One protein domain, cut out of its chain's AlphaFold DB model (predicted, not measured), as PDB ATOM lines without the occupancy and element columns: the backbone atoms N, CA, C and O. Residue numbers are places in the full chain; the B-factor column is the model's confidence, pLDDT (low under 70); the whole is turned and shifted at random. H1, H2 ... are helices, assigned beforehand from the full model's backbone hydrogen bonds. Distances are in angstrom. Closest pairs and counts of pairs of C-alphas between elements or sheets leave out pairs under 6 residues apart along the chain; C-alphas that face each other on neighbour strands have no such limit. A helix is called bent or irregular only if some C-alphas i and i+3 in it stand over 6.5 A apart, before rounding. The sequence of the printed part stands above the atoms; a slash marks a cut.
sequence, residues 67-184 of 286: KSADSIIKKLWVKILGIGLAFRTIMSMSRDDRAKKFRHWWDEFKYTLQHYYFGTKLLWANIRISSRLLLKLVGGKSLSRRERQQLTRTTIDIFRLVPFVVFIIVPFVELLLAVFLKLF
ATOM      1  N   LYS A  67      27.777  50.495  39.390       44.80
ATOM      2  CA  LYS A  67      26.790  51.345  38.697       44.80
ATOM      3  C   LYS A  67      27.129  51.582  37.224       44.80
ATOM      4  O   LYS A  67      26.212  51.659  36.409       44.80
ATOM      5  N   SER A  68      28.416  51.687  36.876       44.02
ATOM      6  CA  SER A  68      28.845  51.876  35.483       44.02
ATOM      7  C   SER A  68      28.588  50.621  34.645       44.02
ATOM      8  O   SER A  68      27.894  50.690  33.628       44.02
ATOM      9  N   ALA A  69      29.053  49.456  35.116       54.08
ATOM     10  CA  ALA A  69      28.831  48.182  34.435       54.08
ATOM     11  C   ALA A  69      27.335  47.840  34.354       54.08
ATOM     12  O   ALA A  69      26.848  47.497  33.281       54.08
ATOM     13  N   ASP A  70      26.582  48.033  35.439       64.19
ATOM     14  CA  ASP A  70      25.135  47.808  35.471       64.19
ATOM     15  C   ASP A  70      24.394  48.750  34.519       64.19
ATOM     16  O   ASP A  70      23.419  48.341  33.895       64.19
ATOM     17  N   SER A  71      24.840  50.003  34.370       76.44
ATOM     18  CA  SER A  71      24.268  50.946  33.400       76.44
ATOM     19  C   SER A  71      24.510  50.487  31.962       76.44
ATOM     20  O   SER A  71      23.579  50.486  31.154       76.44
ATOM     21  N   ILE A  72      25.735  50.055  31.643       76.26
ATOM     22  CA  ILE A  72      26.093  49.550  30.311       76.26
ATOM     23  C   ILE A  72      25.308  48.273  30.011       76.26
ATOM     24  O   ILE A  72      24.655  48.195  28.974       76.26
ATOM     25  N   ILE A  73      25.292  47.323  30.948       72.07
ATOM     26  CA  ILE A  73      24.562  46.060  30.840       72.07
ATOM     27  C   ILE A  73      23.066  46.339  30.690       72.07
ATOM     28  O   ILE A  73      22.466  45.832  29.751       72.07
ATOM     29  N   LYS A  74      22.451  47.196  31.516       74.38
ATOM     30  CA  LYS A  74      21.028  47.557  31.375       74.38
ATOM     31  C   LYS A  74      20.731  48.203  30.023       74.38
ATOM     32  O   LYS A  74      19.747  47.827  29.397       74.38
ATOM     33  N   LYS A  75      21.578  49.112  29.524       77.97
ATOM     34  CA  LYS A  75      21.421  49.695  28.177       77.97
ATOM     35  C   LYS A  75      21.530  48.633  27.078       77.97
ATOM     36  O   LYS A  75      20.742  48.663  26.135       77.97
ATOM     37  N   LEU A  76      22.468  47.694  27.203       76.77
ATOM     38  CA  LEU A  76      22.641  46.575  26.275       76.77
ATOM     39  C   LEU A  76      21.442  45.625  26.314       76.77
ATOM     40  O   LEU A  76      20.906  45.297  25.261       76.77
ATOM     41  N   TRP A  77      20.959  45.257  27.502       78.65
ATOM     42  CA  TRP A  77      19.762  44.435  27.673       78.65
ATOM     43  C   TRP A  77      18.523  45.129  27.132       78.65
ATOM     44  O   TRP A  77      17.768  44.475  26.435       78.65
ATOM     45  N   VAL A  78      18.326  46.432  27.352       82.08
ATOM     46  CA  VAL A  78      17.192  47.171  26.766       82.08
ATOM     47  C   VAL A  78      17.282  47.194  25.236       82.08
ATOM     48  O   VAL A  78      16.271  46.982  24.570       82.08
ATOM     49  N   LYS A  79      18.482  47.361  24.658       75.99
ATOM     50  CA  LYS A  79      18.687  47.259  23.201       75.99
ATOM     51  C   LYS A  79      18.412  45.845  22.673       75.99
ATOM     52  O   LYS A  79      17.696  45.705  21.688       75.99
ATOM     53  N   ILE A  80      18.926  44.806  23.335       79.36
ATOM     54  CA  ILE A  80      18.713  43.393  22.974       79.36
ATOM     55  C   ILE A  80      17.239  43.002  23.131       79.36
ATOM     56  O   ILE A  80      16.692  42.324  22.266       79.36
ATOM     57  N   LEU A  81      16.567  43.463  24.188       75.63
ATOM     58  CA  LEU A  81      15.139  43.226  24.414       75.63
ATOM     59  C   LEU A  81      14.291  43.952  23.360       75.63
ATOM     60  O   LEU A  81      13.322  43.384  22.859       75.63
ATOM     61  N   GLY A  82      14.692  45.167  22.965       78.08
ATOM     62  CA  GLY A  82      14.084  45.911  21.859       78.08
ATOM     63  C   GLY A  82      14.235  45.194  20.513       78.08
ATOM     64  O   GLY A  82      13.263  45.065  19.769       78.08
ATOM     65  N   ILE A  83      15.418  44.633  20.240       81.96
ATOM     66  CA  ILE A  83      15.648  43.744  19.090       81.96
ATOM     67  C   ILE A  83      14.781  42.492  19.206       81.96
ATOM     68  O   ILE A  83      14.263  42.036  18.200       81.96
ATOM     69  N   GLY A  84      14.558  41.970  20.414       75.16
ATOM     70  CA  GLY A  84      13.643  40.862  20.672       75.16
ATOM     71  C   GLY A  84      12.201  41.159  20.253       75.16
ATOM     72  O   GLY A  84      11.559  40.285  19.677       75.16
ATOM     73  N   LEU A  85      11.701  42.383  20.461       73.33
ATOM     74  CA  LEU A  85      10.357  42.782  20.023       73.33
ATOM     75  C   LEU A  85      10.256  42.848  18.489       73.33
ATOM     76  O   LEU A  85       9.312  42.311  17.914       73.33
ATOM     77  N   ALA A  86      11.263  43.417  17.822       72.76
ATOM     78  CA  ALA A  86      11.350  43.407  16.357       72.76
ATOM     79  C   ALA A  86      11.590  41.988  15.800       72.76
ATOM     80  O   ALA A  86      11.055  41.600  14.766       72.76
ATOM     81  N   PHE A  87      12.347  41.157  16.512       73.46
ATOM     82  CA  PHE A  87      12.542  39.758  16.157       73.46
ATOM     83  C   PHE A  87      11.256  38.960  16.362       73.46
ATOM     84  O   PHE A  87      11.005  38.025  15.608       73.46
ATOM     85  N   ARG A  88      10.405  39.344  17.325       72.92
ATOM     86  CA  ARG A  88       9.088  38.737  17.553       72.92
ATOM     87  C   ARG A  88       8.145  38.974  16.376       72.92
ATOM     88  O   ARG A  88       7.426  38.048  16.015       72.92
ATOM     89  N   THR A  89       8.185  40.147  15.741       72.13
ATOM     90  CA  THR A  89       7.403  40.410  14.516       72.13
ATOM     91  C   THR A  89       7.979  39.670  13.307       72.13
ATOM     92  O   THR A  89       7.228  39.106  12.517       72.13
ATOM     93  N   ILE A  90       9.306  39.531  13.215       70.88
ATOM     94  CA  ILE A  90       9.944  38.615  12.247       70.88
ATOM     95  C   ILE A  90       9.581  37.144  12.563       70.88
ATOM     96  O   ILE A  90       9.550  36.293  11.668       70.88
ATOM     97  N   MET A  91       9.274  36.831  13.830       66.27
ATOM     98  CA  MET A  91       8.837  35.514  14.300       66.27
ATOM     99  C   MET A  91       7.376  35.183  14.041       66.27
ATOM    100  O   MET A  91       7.078  34.003  13.869       66.27
ATOM    101  N   SER A  92       6.492  36.177  13.982       69.85
ATOM    102  CA  SER A  92       5.062  35.947  13.764       69.85
ATOM    103  C   SER A  92       4.696  35.688  12.303       69.85
ATOM    104  O   SER A  92       3.527  35.453  12.015       69.85
ATOM    105  N   MET A  93       5.654  35.729  11.371       67.09
ATOM    106  CA  MET A  93       5.387  35.333   9.989       67.09
ATOM    107  C   MET A  93       5.172  33.818   9.888       67.09
ATOM    108  O   MET A  93       5.842  33.037  10.575       67.09
ATOM    109  N   SER A  94       4.229  33.425   9.023       74.00
ATOM    110  CA  SER A  94       3.841  32.036   8.754       74.00
ATOM    111  C   SER A  94       5.069  31.141   8.554       74.00
ATOM    112  O   SER A  94       6.050  31.550   7.927       74.00
ATOM    113  N   ARG A  95       5.038  29.919   9.109       75.42
ATOM    114  CA  ARG A  95       6.186  28.987   9.095       75.42
ATOM    115  C   ARG A  95       6.688  28.748   7.669       75.42
ATOM    116  O   ARG A  95       7.901  28.671   7.477       75.42
ATOM    117  N   ASP A  96       5.782  28.719   6.693       77.76
ATOM    118  CA  ASP A  96       6.097  28.527   5.276       77.76
ATOM    119  C   ASP A  96       6.784  29.746   4.651       77.76
ATOM    120  O   ASP A  96       7.814  29.590   3.989       77.76
ATOM    121  N   ASP A  97       6.302  30.964   4.926       82.96
ATOM    122  CA  ASP A  97       6.931  32.210   4.459       82.96
ATOM    123  C   ASP A  97       8.313  32.396   5.075       82.96
ATOM    124  O   ASP A  97       9.283  32.734   4.387       82.96
ATOM    125  N   ARG A  98       8.440  32.108   6.374       74.81
ATOM    126  CA  ARG A  98       9.730  32.114   7.056       74.81
ATOM    127  C   ARG A  98      10.673  31.078   6.463       74.81
ATOM    128  O   ARG A  98      11.833  31.404   6.240       74.81
ATOM    129  N   ALA A  99      10.210  29.856   6.211       85.80
ATOM    130  CA  ALA A  99      11.037  28.815   5.613       85.80
ATOM    131  C   ALA A  99      11.465  29.196   4.189       85.80
ATOM    132  O   ALA A  99      12.625  29.000   3.832       85.80
ATOM    133  N   LYS A 100      10.571  29.791   3.390       88.15
ATOM    134  CA  LYS A 100      10.875  30.268   2.033       88.15
ATOM    135  C   LYS A 100      11.903  31.400   2.054       88.15
ATOM    136  O   LYS A 100      12.890  31.331   1.324       88.15
ATOM    137  N   LYS A 101      11.732  32.388   2.939       87.19
ATOM    138  CA  LYS A 101      12.670  33.507   3.121       87.19
ATOM    139  C   LYS A 101      14.016  33.045   3.686       87.19
ATOM    140  O   LYS A 101      15.056  33.505   3.230       87.19
ATOM    141  N   PHE A 102      14.007  32.101   4.629       87.35
ATOM    142  CA  PHE A 102      15.221  31.501   5.180       87.35
ATOM    143  C   PHE A 102      15.977  30.695   4.126       87.35
ATOM    144  O   PHE A 102      17.186  30.838   4.044       87.35
ATOM    145  N   ARG A 103      15.290  29.903   3.284       88.71
ATOM    146  CA  ARG A 103      15.924  29.200   2.156       88.71
ATOM    147  C   ARG A 103      16.572  30.179   1.180       88.71
ATOM    148  O   ARG A 103      17.749  30.021   0.902       88.71
ATOM    149  N   HIS A 104      15.859  31.226   0.759       91.09
ATOM    150  CA  HIS A 104      16.421  32.257  -0.120       91.09
ATOM    151  C   HIS A 104      17.668  32.918   0.483       91.09
ATOM    152  O   HIS A 104      18.702  32.993  -0.177       91.09
ATOM    153  N   TRP A 105      17.593  33.354   1.743       91.94
ATOM    154  CA  TRP A 105      18.729  33.950   2.447       91.94
ATOM    155  C   TRP A 105      19.891  32.959   2.617       91.94
ATOM    156  O   TRP A 105      21.057  33.317   2.469       91.94
ATOM    157  N   TRP A 106      19.585  31.687   2.884       90.27
ATOM    158  CA  TRP A 106      20.574  30.622   3.014       90.27
ATOM    159  C   TRP A 106      21.250  30.283   1.682       90.27
ATOM    160  O   TRP A 106      22.440  29.977   1.664       90.27
ATOM    161  N   ASP A 107      20.528  30.358   0.566       91.19
ATOM    162  CA  ASP A 107      21.076  30.102  -0.765       91.19
ATOM    163  C   ASP A 107      21.959  31.268  -1.247       91.19
ATOM    164  O   ASP A 107      23.048  31.023  -1.769       91.19
ATOM    165  N   GLU A 108      21.592  32.521  -0.957       88.19
ATOM    166  CA  GLU A 108      22.479  33.685  -1.140       88.19
ATOM    167  C   GLU A 108      23.748  33.574  -0.284       88.19
ATOM    168  O   GLU A 108      24.868  33.813  -0.751       88.19
ATOM    169  N   PHE A 109      23.587  33.166   0.977       91.83
ATOM    170  CA  PHE A 109      24.701  32.951   1.892       91.83
ATOM    171  C   PHE A 109      25.632  31.835   1.405       91.83
ATOM    172  O   PHE A 109      26.849  32.020   1.395       91.83
ATOM    173  N   LYS A 110      25.086  30.706   0.929       89.64
ATOM    174  CA  LYS A 110      25.866  29.629   0.297       89.64
ATOM    175  C   LYS A 110      26.623  30.121  -0.927       89.64
ATOM    176  O   LYS A 110      27.801  29.797  -1.046       89.64
ATOM    177  N   TYR A 111      25.980  30.875  -1.820       88.36
ATOM    178  CA  TYR A 111      26.622  31.391  -3.034       88.36
ATOM    179  C   TYR A 111      27.796  32.316  -2.682       88.36
ATOM    180  O   TYR A 111      28.906  32.162  -3.194       88.36
ATOM    181  N   THR A 112      27.583  33.202  -1.709       87.89
ATOM    182  CA  THR A 112      28.617  34.102  -1.188       87.89
ATOM    183  C   THR A 112      29.770  33.308  -0.567       87.89
ATOM    184  O   THR A 112      30.935  33.514  -0.911       87.89
ATOM    185  N   LEU A 113      29.462  32.337   0.299       86.17
ATOM    186  CA  LEU A 113      30.455  31.474   0.938       86.17
ATOM    187  C   LEU A 113      31.222  30.609  -0.051       86.17
ATOM    188  O   LEU A 113      32.413  30.411   0.154       86.17
ATOM    189  N   GLN A 114      30.586  30.097  -1.108       86.47
ATOM    190  CA  GLN A 114      31.277  29.320  -2.138       86.47
ATOM    191  C   GLN A 114      32.410  30.139  -2.756       86.47
ATOM    192  O   GLN A 114      33.506  29.615  -2.951       86.47
ATOM    193  N   HIS A 115      32.192  31.436  -2.978       84.90
ATOM    194  CA  HIS A 115      33.219  32.313  -3.526       84.90
ATOM    195  C   HIS A 115      34.392  32.524  -2.554       84.90
ATOM    196  O   HIS A 115      35.555  32.371  -2.935       84.90
ATOM    197  N   TYR A 116      34.108  32.752  -1.268       87.54
ATOM    198  CA  TYR A 116      35.147  32.838  -0.232       87.54
ATOM    199  C   TYR A 116      35.828  31.488   0.051       87.54
ATOM    200  O   TYR A 116      37.012  31.444   0.398       87.54
ATOM    201  N   TYR A 117      35.125  30.370  -0.130       89.01
ATOM    202  CA  TYR A 117      35.650  29.025   0.083       89.01
ATOM    203  C   TYR A 117      36.787  28.703  -0.890       89.01
ATOM    204  O   TYR A 117      37.808  28.150  -0.484       89.01
ATOM    205  N   PHE A 118      36.680  29.114  -2.158       86.18
ATOM    206  CA  PHE A 118      37.780  28.938  -3.110       86.18
ATOM    207  C   PHE A 118      39.042  29.707  -2.687       86.18
ATOM    208  O   PHE A 118      40.132  29.135  -2.708       86.18
ATOM    209  N   GLY A 119      38.908  30.953  -2.219       84.16
ATOM    210  CA  GLY A 119      40.042  31.743  -1.719       84.16
ATOM    211  C   GLY A 119      40.664  31.164  -0.442       84.16
ATOM    212  O   GLY A 119      41.882  30.995  -0.347       84.16
ATOM    213  N   THR A 120      39.828  30.776   0.523       87.08
ATOM    214  CA  THR A 120      40.285  30.153   1.777       87.08
ATOM    215  C   THR A 120      40.902  28.772   1.555       87.08
ATOM    216  O   THR A 120      41.845  28.424   2.258       87.08
ATOM    217  N   LYS A 121      40.472  28.009   0.539       89.07
ATOM    218  CA  LYS A 121      41.088  26.726   0.158       89.07
ATOM    219  C   LYS A 121      42.543  26.893  -0.293       89.07
ATOM    220  O   LYS A 121      43.390  26.090   0.103       89.07
ATOM    221  N   LEU A 122      42.853  27.926  -1.086       86.18
ATOM    222  CA  LEU A 122      44.240  28.239  -1.466       86.18
ATOM    223  C   LEU A 122      45.070  28.617  -0.233       86.18
ATOM    224  O   LEU A 122      46.173  28.097  -0.041       86.18
ATOM    225  N   LEU A 123      44.516  29.462   0.641       85.86
ATOM    226  CA  LEU A 123      45.168  29.850   1.892       85.86
ATOM    227  C   LEU A 123      45.373  28.648   2.829       85.86
ATOM    228  O   LEU A 123      46.412  28.541   3.474       85.86
ATOM    229  N   TRP A 124      44.444  27.692   2.849       89.91
ATOM    230  CA  TRP A 124      44.550  26.459   3.627       89.91
ATOM    231  C   TRP A 124      45.647  25.518   3.104       89.91
ATOM    232  O   TRP A 124      46.392  24.918   3.880       89.91
ATOM    233  N   ALA A 125      45.819  25.393   1.787       89.94
ATOM    234  CA  ALA A 125      46.952  24.645   1.237       89.94
ATOM    235  C   ALA A 125      48.289  25.271   1.680       89.94
ATOM    236  O   ALA A 125      49.185  24.578   2.172       89.94
ATOM    237  N   ASN A 126      48.372  26.599   1.595       88.70
ATOM    238  CA  ASN A 126      49.511  27.402   2.024       88.70
ATOM    239  C   ASN A 126      49.790  27.284   3.537       88.70
ATOM    240  O   ASN A 126      50.948  27.088   3.928       88.70
ATOM    241  N   ILE A 127      48.753  27.326   4.388       90.73
ATOM    242  CA  ILE A 127      48.886  27.185   5.848       90.73
ATOM    243  C   ILE A 127      49.381  25.784   6.219       90.73
ATOM    244  O   ILE A 127      50.238  25.647   7.087       90.73
ATOM    245  N   ARG A 128      48.924  24.737   5.517       90.41
ATOM    246  CA  ARG A 128      49.319  23.346   5.788       90.41
ATOM    247  C   ARG A 128      50.780  23.079   5.434       90.41
ATOM    248  O   ARG A 128      51.496  22.440   6.206       90.41
ATOM    249  N   ILE A 129      51.233  23.566   4.278       88.98
ATOM    250  CA  ILE A 129      52.636  23.435   3.854       88.98
ATOM    251  C   ILE A 129      53.535  24.244   4.799       88.98
ATOM    252  O   ILE A 129      54.539  23.721   5.281       88.98
ATOM    253  N   SER A 130      53.133  25.472   5.143       87.81
ATOM    254  CA  SER A 130      53.878  26.341   6.065       87.81
ATOM    255  C   SER A 130      53.921  25.795   7.487       87.81
ATOM    256  O   SER A 130      54.966  25.871   8.117       87.81
ATOM    257  N   SER A 131      52.845  25.171   7.972       91.97
ATOM    258  CA  SER A 131      52.812  24.479   9.266       91.97
ATOM    259  C   SER A 131      53.838  23.339   9.311       91.97
ATOM    260  O   SER A 131      54.616  23.239  10.258       91.97
ATOM    261  N   ARG A 132      53.947  22.539   8.238       90.45
ATOM    262  CA  ARG A 132      54.977  21.491   8.130       90.45
ATOM    263  C   ARG A 132      56.397  22.066   8.094       90.45
ATOM    264  O   ARG A 132      57.299  21.505   8.709       90.45
ATOM    265  N   LEU A 133      56.610  23.162   7.369       90.59
ATOM    266  CA  LEU A 133      57.899  23.862   7.301       90.59
ATOM    267  C   LEU A 133      58.280  24.493   8.646       90.59
ATOM    268  O   LEU A 133      59.435  24.423   9.055       90.59
ATOM    269  N   LEU A 134      57.302  25.048   9.359       91.05
ATOM    270  CA  LEU A 134      57.469  25.606  10.694       91.05
ATOM    271  C   LEU A 134      57.845  24.511  11.699       91.05
ATOM    272  O   LEU A 134      58.771  24.696  12.478       91.05
ATOM    273  N   LEU A 135      57.213  23.337  11.619       92.02
ATOM    274  CA  LEU A 135      57.607  22.175  12.421       92.02
ATOM    275  C   LEU A 135      59.038  21.702  12.099       92.02
ATOM    276  O   LEU A 135      59.779  21.362  13.018       92.02
ATOM    277  N   LYS A 136      59.472  21.729  10.826       89.93
ATOM    278  CA  LYS A 136      60.879  21.453  10.457       89.93
ATOM    279  C   LYS A 136      61.849  22.476  11.070       89.93
ATOM    280  O   LYS A 136      62.914  22.071  11.526       89.93
ATOM    281  N   LEU A 137      61.478  23.760  11.098       90.00
ATOM    282  CA  LEU A 137      62.267  24.831  11.725       90.00
ATOM    283  C   LEU A 137      62.396  24.643  13.239       90.00
ATOM    284  O   LEU A 137      63.504  24.725  13.760       90.00
ATOM    285  N   VAL A 138      61.286  24.367  13.934       93.61
ATOM    286  CA  VAL A 138      61.280  24.111  15.387       93.61
ATOM    287  C   VAL A 138      62.121  22.879  15.730       93.61
ATOM    288  O   VAL A 138      62.819  22.874  16.735       93.61
ATOM    289  N   GLY A 139      62.130  21.864  14.860       93.50
ATOM    290  CA  GLY A 139      63.002  20.694  14.985       93.50
ATOM    291  C   GLY A 139      64.472  20.918  14.598       93.50
ATOM    292  O   GLY A 139      65.199  19.938  14.457       93.50
ATOM    293  N   GLY A 140      64.914  22.158  14.351       89.72
ATOM    294  CA  GLY A 140      66.312  22.488  14.045       89.72
ATOM    295  C   GLY A 140      66.780  22.153  12.623       89.72
ATOM    296  O   GLY A 140      67.958  22.315  12.310       89.72
ATOM    297  N   LYS A 141      65.890  21.709  11.725       86.46
ATOM    298  CA  LYS A 141      66.253  21.429  10.327       86.46
ATOM    299  C   LYS A 141      66.305  22.734   9.534       86.46
ATOM    300  O   LYS A 141      65.368  23.533   9.555       86.46
ATOM    301  N   SER A 142      67.387  22.947   8.787       87.07
ATOM    302  CA  SER A 142      67.523  24.123   7.930       87.07
ATOM    303  C   SER A 142      66.540  24.056   6.760       87.07
ATOM    304  O   SER A 142      66.527  23.079   6.011       87.07
ATOM    305  N   LEU A 143      65.742  25.109   6.574       82.07
ATOM    306  CA  LEU A 143      64.879  25.229   5.403       82.07
ATOM    307  C   LEU A 143      65.684  25.529   4.143       82.07
ATOM    308  O   LEU A 143      66.556  26.403   4.136       82.07
ATOM    309  N   SER A 144      65.299  24.872   3.053       85.51
ATOM    310  CA  SER A 144      65.778  25.205   1.716       85.51
ATOM    311  C   SER A 144      65.407  26.651   1.354       85.51
ATOM    312  O   SER A 144      64.377  27.184   1.777       85.51
ATOM    313  N   ARG A 145      66.218  27.303   0.510       88.61
ATOM    314  CA  ARG A 145      65.972  28.682   0.043       88.61
ATOM    315  C   ARG A 145      64.567  28.859  -0.553       88.61
ATOM    316  O   ARG A 145      63.949  29.900  -0.353       88.61
ATOM    317  N   ARG A 146      64.048  27.834  -1.243       89.12
ATOM    318  CA  ARG A 146      62.681  27.817  -1.806       89.12
ATOM    319  C   ARG A 146      61.608  27.755  -0.714       89.12
ATOM    320  O   ARG A 146      60.633  28.497  -0.771       89.12
ATOM    321  N   GLU A 147      61.816  26.912   0.294       88.50
ATOM    322  CA  GLU A 147      60.907  26.737   1.431       88.50
ATOM    323  C   GLU A 147      60.778  28.031   2.253       88.50
ATOM    324  O   GLU A 147      59.672  28.422   2.624       88.50
ATOM    325  N   ARG A 148      61.887  28.759   2.466       87.75
ATOM    326  CA  ARG A 148      61.848  30.071   3.136       87.75
ATOM    327  C   ARG A 148      61.004  31.095   2.382       87.75
ATOM    328  O   ARG A 148      60.269  31.837   3.019       87.75
ATOM    329  N   GLN A 149      61.090  31.128   1.049       88.24
ATOM    330  CA  GLN A 149      60.279  32.040   0.231       88.24
ATOM    331  C   GLN A 149      58.785  31.694   0.268       88.24
ATOM    332  O   GLN A 149      57.943  32.588   0.224       88.24
ATOM    333  N   GLN A 150      58.441  30.408   0.353       85.45
ATOM    334  CA  GLN A 150      57.051  29.980   0.538       85.45
ATOM    335  C   GLN A 150      56.522  30.411   1.912       85.45
ATOM    336  O   GLN A 150      55.426  30.959   1.991       85.45
ATOM    337  N   LEU A 151      57.326  30.250   2.967       87.94
ATOM    338  CA  LEU A 151      56.969  30.655   4.328       87.94
ATOM    339  C   LEU A 151      56.811  32.177   4.464       87.94
ATOM    340  O   LEU A 151      55.905  32.643   5.152       87.94
ATOM    341  N   THR A 152      57.636  32.981   3.784       88.24
ATOM    342  CA  THR A 152      57.444  34.439   3.797       88.24
ATOM    343  C   THR A 152      56.185  34.875   3.054       88.24
ATOM    344  O   THR A 152      55.524  35.790   3.534       88.24
ATOM    345  N   ARG A 153      55.782  34.220   1.954       85.60
ATOM    346  CA  ARG A 153      54.499  34.536   1.285       85.60
ATOM    347  C   ARG A 153      53.302  34.287   2.202       85.60
ATOM    348  O   ARG A 153      52.447  35.155   2.317       85.60
ATOM    349  N   THR A 154      53.279  33.166   2.919       85.31
ATOM    350  CA  THR A 154      52.181  32.862   3.851       85.31
ATOM    351  C   THR A 154      52.192  33.756   5.079       85.31
ATOM    352  O   THR A 154      51.139  34.144   5.567       85.31
ATOM    353  N   THR A 155      53.376  34.155   5.539       89.79
ATOM    354  CA  THR A 155      53.518  35.154   6.601       89.79
ATOM    355  C   THR A 155      52.951  36.509   6.163       89.79
ATOM    356  O   THR A 155      52.243  37.147   6.936       89.79
ATOM    357  N   ILE A 156      53.192  36.932   4.915       87.99
ATOM    358  CA  ILE A 156      52.595  38.152   4.346       87.99
ATOM    359  C   ILE A 156      51.064  38.028   4.273       87.99
ATOM    360  O   ILE A 156      50.372  38.981   4.625       87.99
ATOM    361  N   ASP A 157      50.532  36.863   3.889       87.91
ATOM    362  CA  ASP A 157      49.082  36.616   3.878       87.91
ATOM    363  C   ASP A 157      48.483  36.677   5.296       87.91
ATOM    364  O   ASP A 157      47.450  37.312   5.502       87.91
ATOM    365  N   ILE A 158      49.160  36.103   6.298       89.19
ATOM    366  CA  ILE A 158      48.752  36.177   7.712       89.19
ATOM    367  C   ILE A 158      48.777  37.626   8.208       89.19
ATOM    368  O   ILE A 158      47.818  38.070   8.838       89.19
ATOM    369  N   PHE A 159      49.828  38.391   7.899       91.77
ATOM    370  CA  PHE A 159      49.915  39.798   8.298       91.77
ATOM    371  C   PHE A 159      48.805  40.652   7.681       91.77
ATOM    372  O   PHE A 159      48.287  41.546   8.345       91.77
ATOM    373  N   ARG A 160      48.377  40.350   6.451       85.00
ATOM    374  CA  ARG A 160      47.218  41.012   5.831       85.00
ATOM    375  C   ARG A 160      45.889  40.641   6.494       85.00
ATOM    376  O   ARG A 160      44.953  41.430   6.412       85.00
ATOM    377  N   LEU A 161      45.798  39.494   7.174       86.19
ATOM    378  CA  LEU A 161      44.614  39.087   7.940       86.19
ATOM    379  C   LEU A 161      44.528  39.739   9.328       86.19
ATOM    380  O   LEU A 161      43.423  39.880   9.841       86.19
ATOM    381  N   VAL A 162      45.647  40.182   9.914       91.66
ATOM    382  CA  VAL A 162      45.691  40.830  11.243       91.66
ATOM    383  C   VAL A 162      44.629  41.930  11.426       91.66
ATOM    384  O   VAL A 162      43.885  41.840  12.402       91.66
ATOM    385  N   PRO A 163      44.470  42.926  10.530       89.79
ATOM    386  CA  PRO A 163      43.446  43.960  10.710       89.79
ATOM    387  C   PRO A 163      42.011  43.407  10.693       89.79
ATOM    388  O   PRO A 163      41.180  43.832  11.494       89.79
ATOM    389  N   PHE A 164      41.718  42.419   9.842       89.69
ATOM    390  CA  PHE A 164      40.401  41.773   9.805       89.69
ATOM    391  C   PHE A 164      40.135  40.957  11.071       89.69
ATOM    392  O   PHE A 164      39.034  40.983  11.618       89.69
ATOM    393  N   VAL A 165      41.161  40.266  11.572       93.10
ATOM    394  CA  VAL A 165      41.094  39.492  12.811       93.10
ATOM    395  C   VAL A 165      40.847  40.411  14.006       93.10
ATOM    396  O   VAL A 165      40.030  40.061  14.842       93.10
ATOM    397  N   VAL A 166      41.448  41.605  14.075       93.21
ATOM    398  CA  VAL A 166      41.146  42.588  15.137       93.21
ATOM    399  C   VAL A 166      39.674  43.007  15.099       93.21
ATOM    400  O   VAL A 166      39.024  43.030  16.143       93.21
ATOM    401  N   PHE A 167      39.126  43.268  13.909       92.70
ATOM    402  CA  PHE A 167      37.718  43.645  13.757       92.70
ATOM    403  C   PHE A 167      36.751  42.532  14.179       92.70
ATOM    404  O   PHE A 167      35.663  42.821  14.662       92.70
ATOM    405  N   ILE A 168      37.147  41.265  14.040       91.27
ATOM    406  CA  ILE A 168      36.376  40.123  14.541       91.27
ATOM    407  C   ILE A 168      36.628  39.931  16.044       91.27
ATOM    408  O   ILE A 168      35.695  39.740  16.806       91.27
ATOM    409  N   ILE A 169      37.863  40.015  16.530       93.05
ATOM    410  CA  ILE A 169      38.177  39.748  17.938       93.05
ATOM    411  C   ILE A 169      37.528  40.783  18.859       93.05
ATOM    412  O   ILE A 169      36.964  40.388  19.869       93.05
ATOM    413  N   VAL A 170      37.556  42.076  18.531       92.81
ATOM    414  CA  VAL A 170      37.007  43.139  19.395       92.81
ATOM    415  C   VAL A 170      35.534  42.898  19.795       92.81
ATOM    416  O   VAL A 170      35.271  42.836  20.997       92.81
ATOM    417  N   PRO A 171      34.577  42.676  18.869       89.98
ATOM    418  CA  PRO A 171      33.187  42.397  19.235       89.98
ATOM    419  C   PRO A 171      33.003  41.027  19.906       89.98
ATOM    420  O   PRO A 171      32.145  40.869  20.773       89.98
ATOM    421  N   PHE A 172      33.804  40.021  19.545       88.56
ATOM    422  CA  PHE A 172      33.693  38.697  20.162       88.56
ATOM    423  C   PHE A 172      34.276  38.661  21.578       88.56
ATOM    424  O   PHE A 172      33.724  37.975  22.431       88.56
ATOM    425  N   VAL A 173      35.343  39.409  21.866       92.44
ATOM    426  CA  VAL A 173      35.894  39.562  23.222       92.44
ATOM    427  C   VAL A 173      34.885  40.258  24.133       92.44
ATOM    428  O   VAL A 173      34.749  39.858  25.287       92.44
ATOM    429  N   GLU A 174      34.118  41.226  23.621       88.12
ATOM    430  CA  GLU A 174      33.012  41.845  24.365       88.12
ATOM    431  C   GLU A 174      31.914  40.822  24.714       88.12
ATOM    432  O   GLU A 174      31.475  40.736  25.864       88.12
ATOM    433  N   LEU A 175      31.529  39.977  23.750       89.17
ATOM    434  CA  LEU A 175      30.552  38.902  23.959       89.17
ATOM    435  C   LEU A 175      31.077  37.852  24.953       89.17
ATOM    436  O   LEU A 175      30.372  37.450  25.878       89.17
ATOM    437  N   LEU A 176      32.339  37.441  24.805       86.32
ATOM    438  CA  LEU A 176      32.990  36.512  25.720       86.32
ATOM    439  C   LEU A 176      33.016  37.086  27.130       86.32
ATOM    440  O   LEU A 176      32.656  36.369  28.051       86.32
ATOM    441  N   LEU A 177      33.345  38.364  27.324       84.87
ATOM    442  CA  LEU A 177      33.356  38.955  28.661       84.87
ATOM    443  C   LEU A 177      31.973  38.885  29.329       84.87
ATOM    444  O   LEU A 177      31.880  38.519  30.501       84.87
ATOM    445  N   ALA A 178      30.895  39.139  28.578       81.27
ATOM    446  CA  ALA A 178      29.529  38.992  29.083       81.27
ATOM    447  C   ALA A 178      29.200  37.539  29.482       81.27
ATOM    448  O   ALA A 178      28.571  37.303  30.519       81.27
ATOM    449  N   VAL A 179      29.645  36.556  28.692       87.12
ATOM    450  CA  VAL A 179      29.442  35.125  28.978       87.12
ATOM    451  C   VAL A 179      30.304  34.661  30.158       87.12
ATOM    452  O   VAL A 179      29.796  33.997  31.061       87.12
ATOM    453  N   PHE A 180      31.581  35.046  30.198       82.44
ATOM    454  CA  PHE A 180      32.532  34.679  31.248       82.44
ATOM    455  C   PHE A 180      32.111  35.221  32.612       82.44
ATOM    456  O   PHE A 180      32.160  34.481  33.591       82.44
ATOM    457  N   LEU A 181      31.630  36.465  32.691       80.90
ATOM    458  CA  LEU A 181      31.132  37.026  33.951       80.90
ATOM    459  C   LEU A 181      29.869  36.313  34.454       80.90
ATOM    460  O   LEU A 181      29.682  36.185  35.662       80.90
ATOM    461  N   LYS A 182      29.016  35.815  33.549       80.02
ATOM    462  CA  LYS A 182      27.814  35.057  33.921       80.02
ATOM    463  C   LYS A 182      28.130  33.623  34.353       80.02
ATOM    464  O   LYS A 182      27.456  33.099  35.234       80.02
ATOM    465  N   LEU A 183      29.134  32.997  33.743       82.27
ATOM    466  CA  LEU A 183      29.536  31.623  34.052       82.27
ATOM    467  C   LEU A 183      30.416  31.540  35.308       82.27
ATOM    468  O   LEU A 183      30.354  30.561  36.046       82.27
ATOM    469  N   PHE A 184      31.207  32.578  35.572       81.15
ATOM    470  CA  PHE A 184      32.210  32.586  36.626       81.15
ATOM    471  C   PHE A 184      32.195  33.894  37.438       81.15
ATOM    472  O   PHE A 184      33.141  34.686  37.372       81.15
TER     473      PHE A 184
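This is residues 67 to 184 of the 286 residues of the protein "LETM1 domain-containing protein" of Glycine max (UniProt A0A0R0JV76). Three long helices make an open frame round an empty middle: H1 is one side, H2 turns a corner from it and makes the long side, and H3 folds back from the far end of H2 towards the H1 side. The frame is loosely made, with H2 and H3a, the first arm of the bent H3, as its one touching pair. The printed part has 118 residues with three named helices, in the order H1, H2, H3, and no named strand; the class is all helix. It is extended, with a radius of gyration of the C-alphas of 22.6 A, and flat, spanning 62 by 45 by 23 A.

H1, residues 67 to 91, touches no helix. A tight link of three residues joins it to H2, residues 95 to 138; the two are apart, but only just, their closest C-alphas being 8.1 A apart. H2 has a kink of 39 degrees near residue 117. After a short link of six residues comes H3, residues 145 to 183, assigned as one helix by its hydrogen bonds but bent, with C-alphas 160 and 163 6.8 A apart. Its arms, H3a and H3b, stand at a steep tilt of 63 degrees. H2, with residues 123 to 133 alone, touches residues 147 to 154 of H3a; the closest C-alphas, those of Ser 130 and Leu 151, are 5.6 A apart. This helical hairpin runs opposite ways at 37 degrees, only just a steep tilt. H3b is apart from H1 and H2. Every O i to N i+4 pair is within hydrogen-bond range in H1 and H3a, against 39 of 40 in H2 and 16 of 17 in H3b.

H1 begins at C-alpha 67 (26.790, 51.345, 38.697) and is 34.2 A long from first to last C-alpha. H2 measures 55.7 A, ending at C-alpha 138 (61.280, 24.111, 15.387). H3a, residues 145 to 160, measures 23.2 A. H3b, residues 163 to 183, measures 29.8 A, has a kink of 31 degrees near residue 174 and ends at C-alpha 183 (29.536, 31.623, 34.052).

The two C-alphas farthest apart, those of Ser 94 and Ser 142, are 64.2 A apart, while the first and last printed C-alphas are 19.6 A apart. The printed part has no cut and no long link between its helices. Its mean pLDDT is 84.0, with residues 67 to 70 and 91 to 93 under 70.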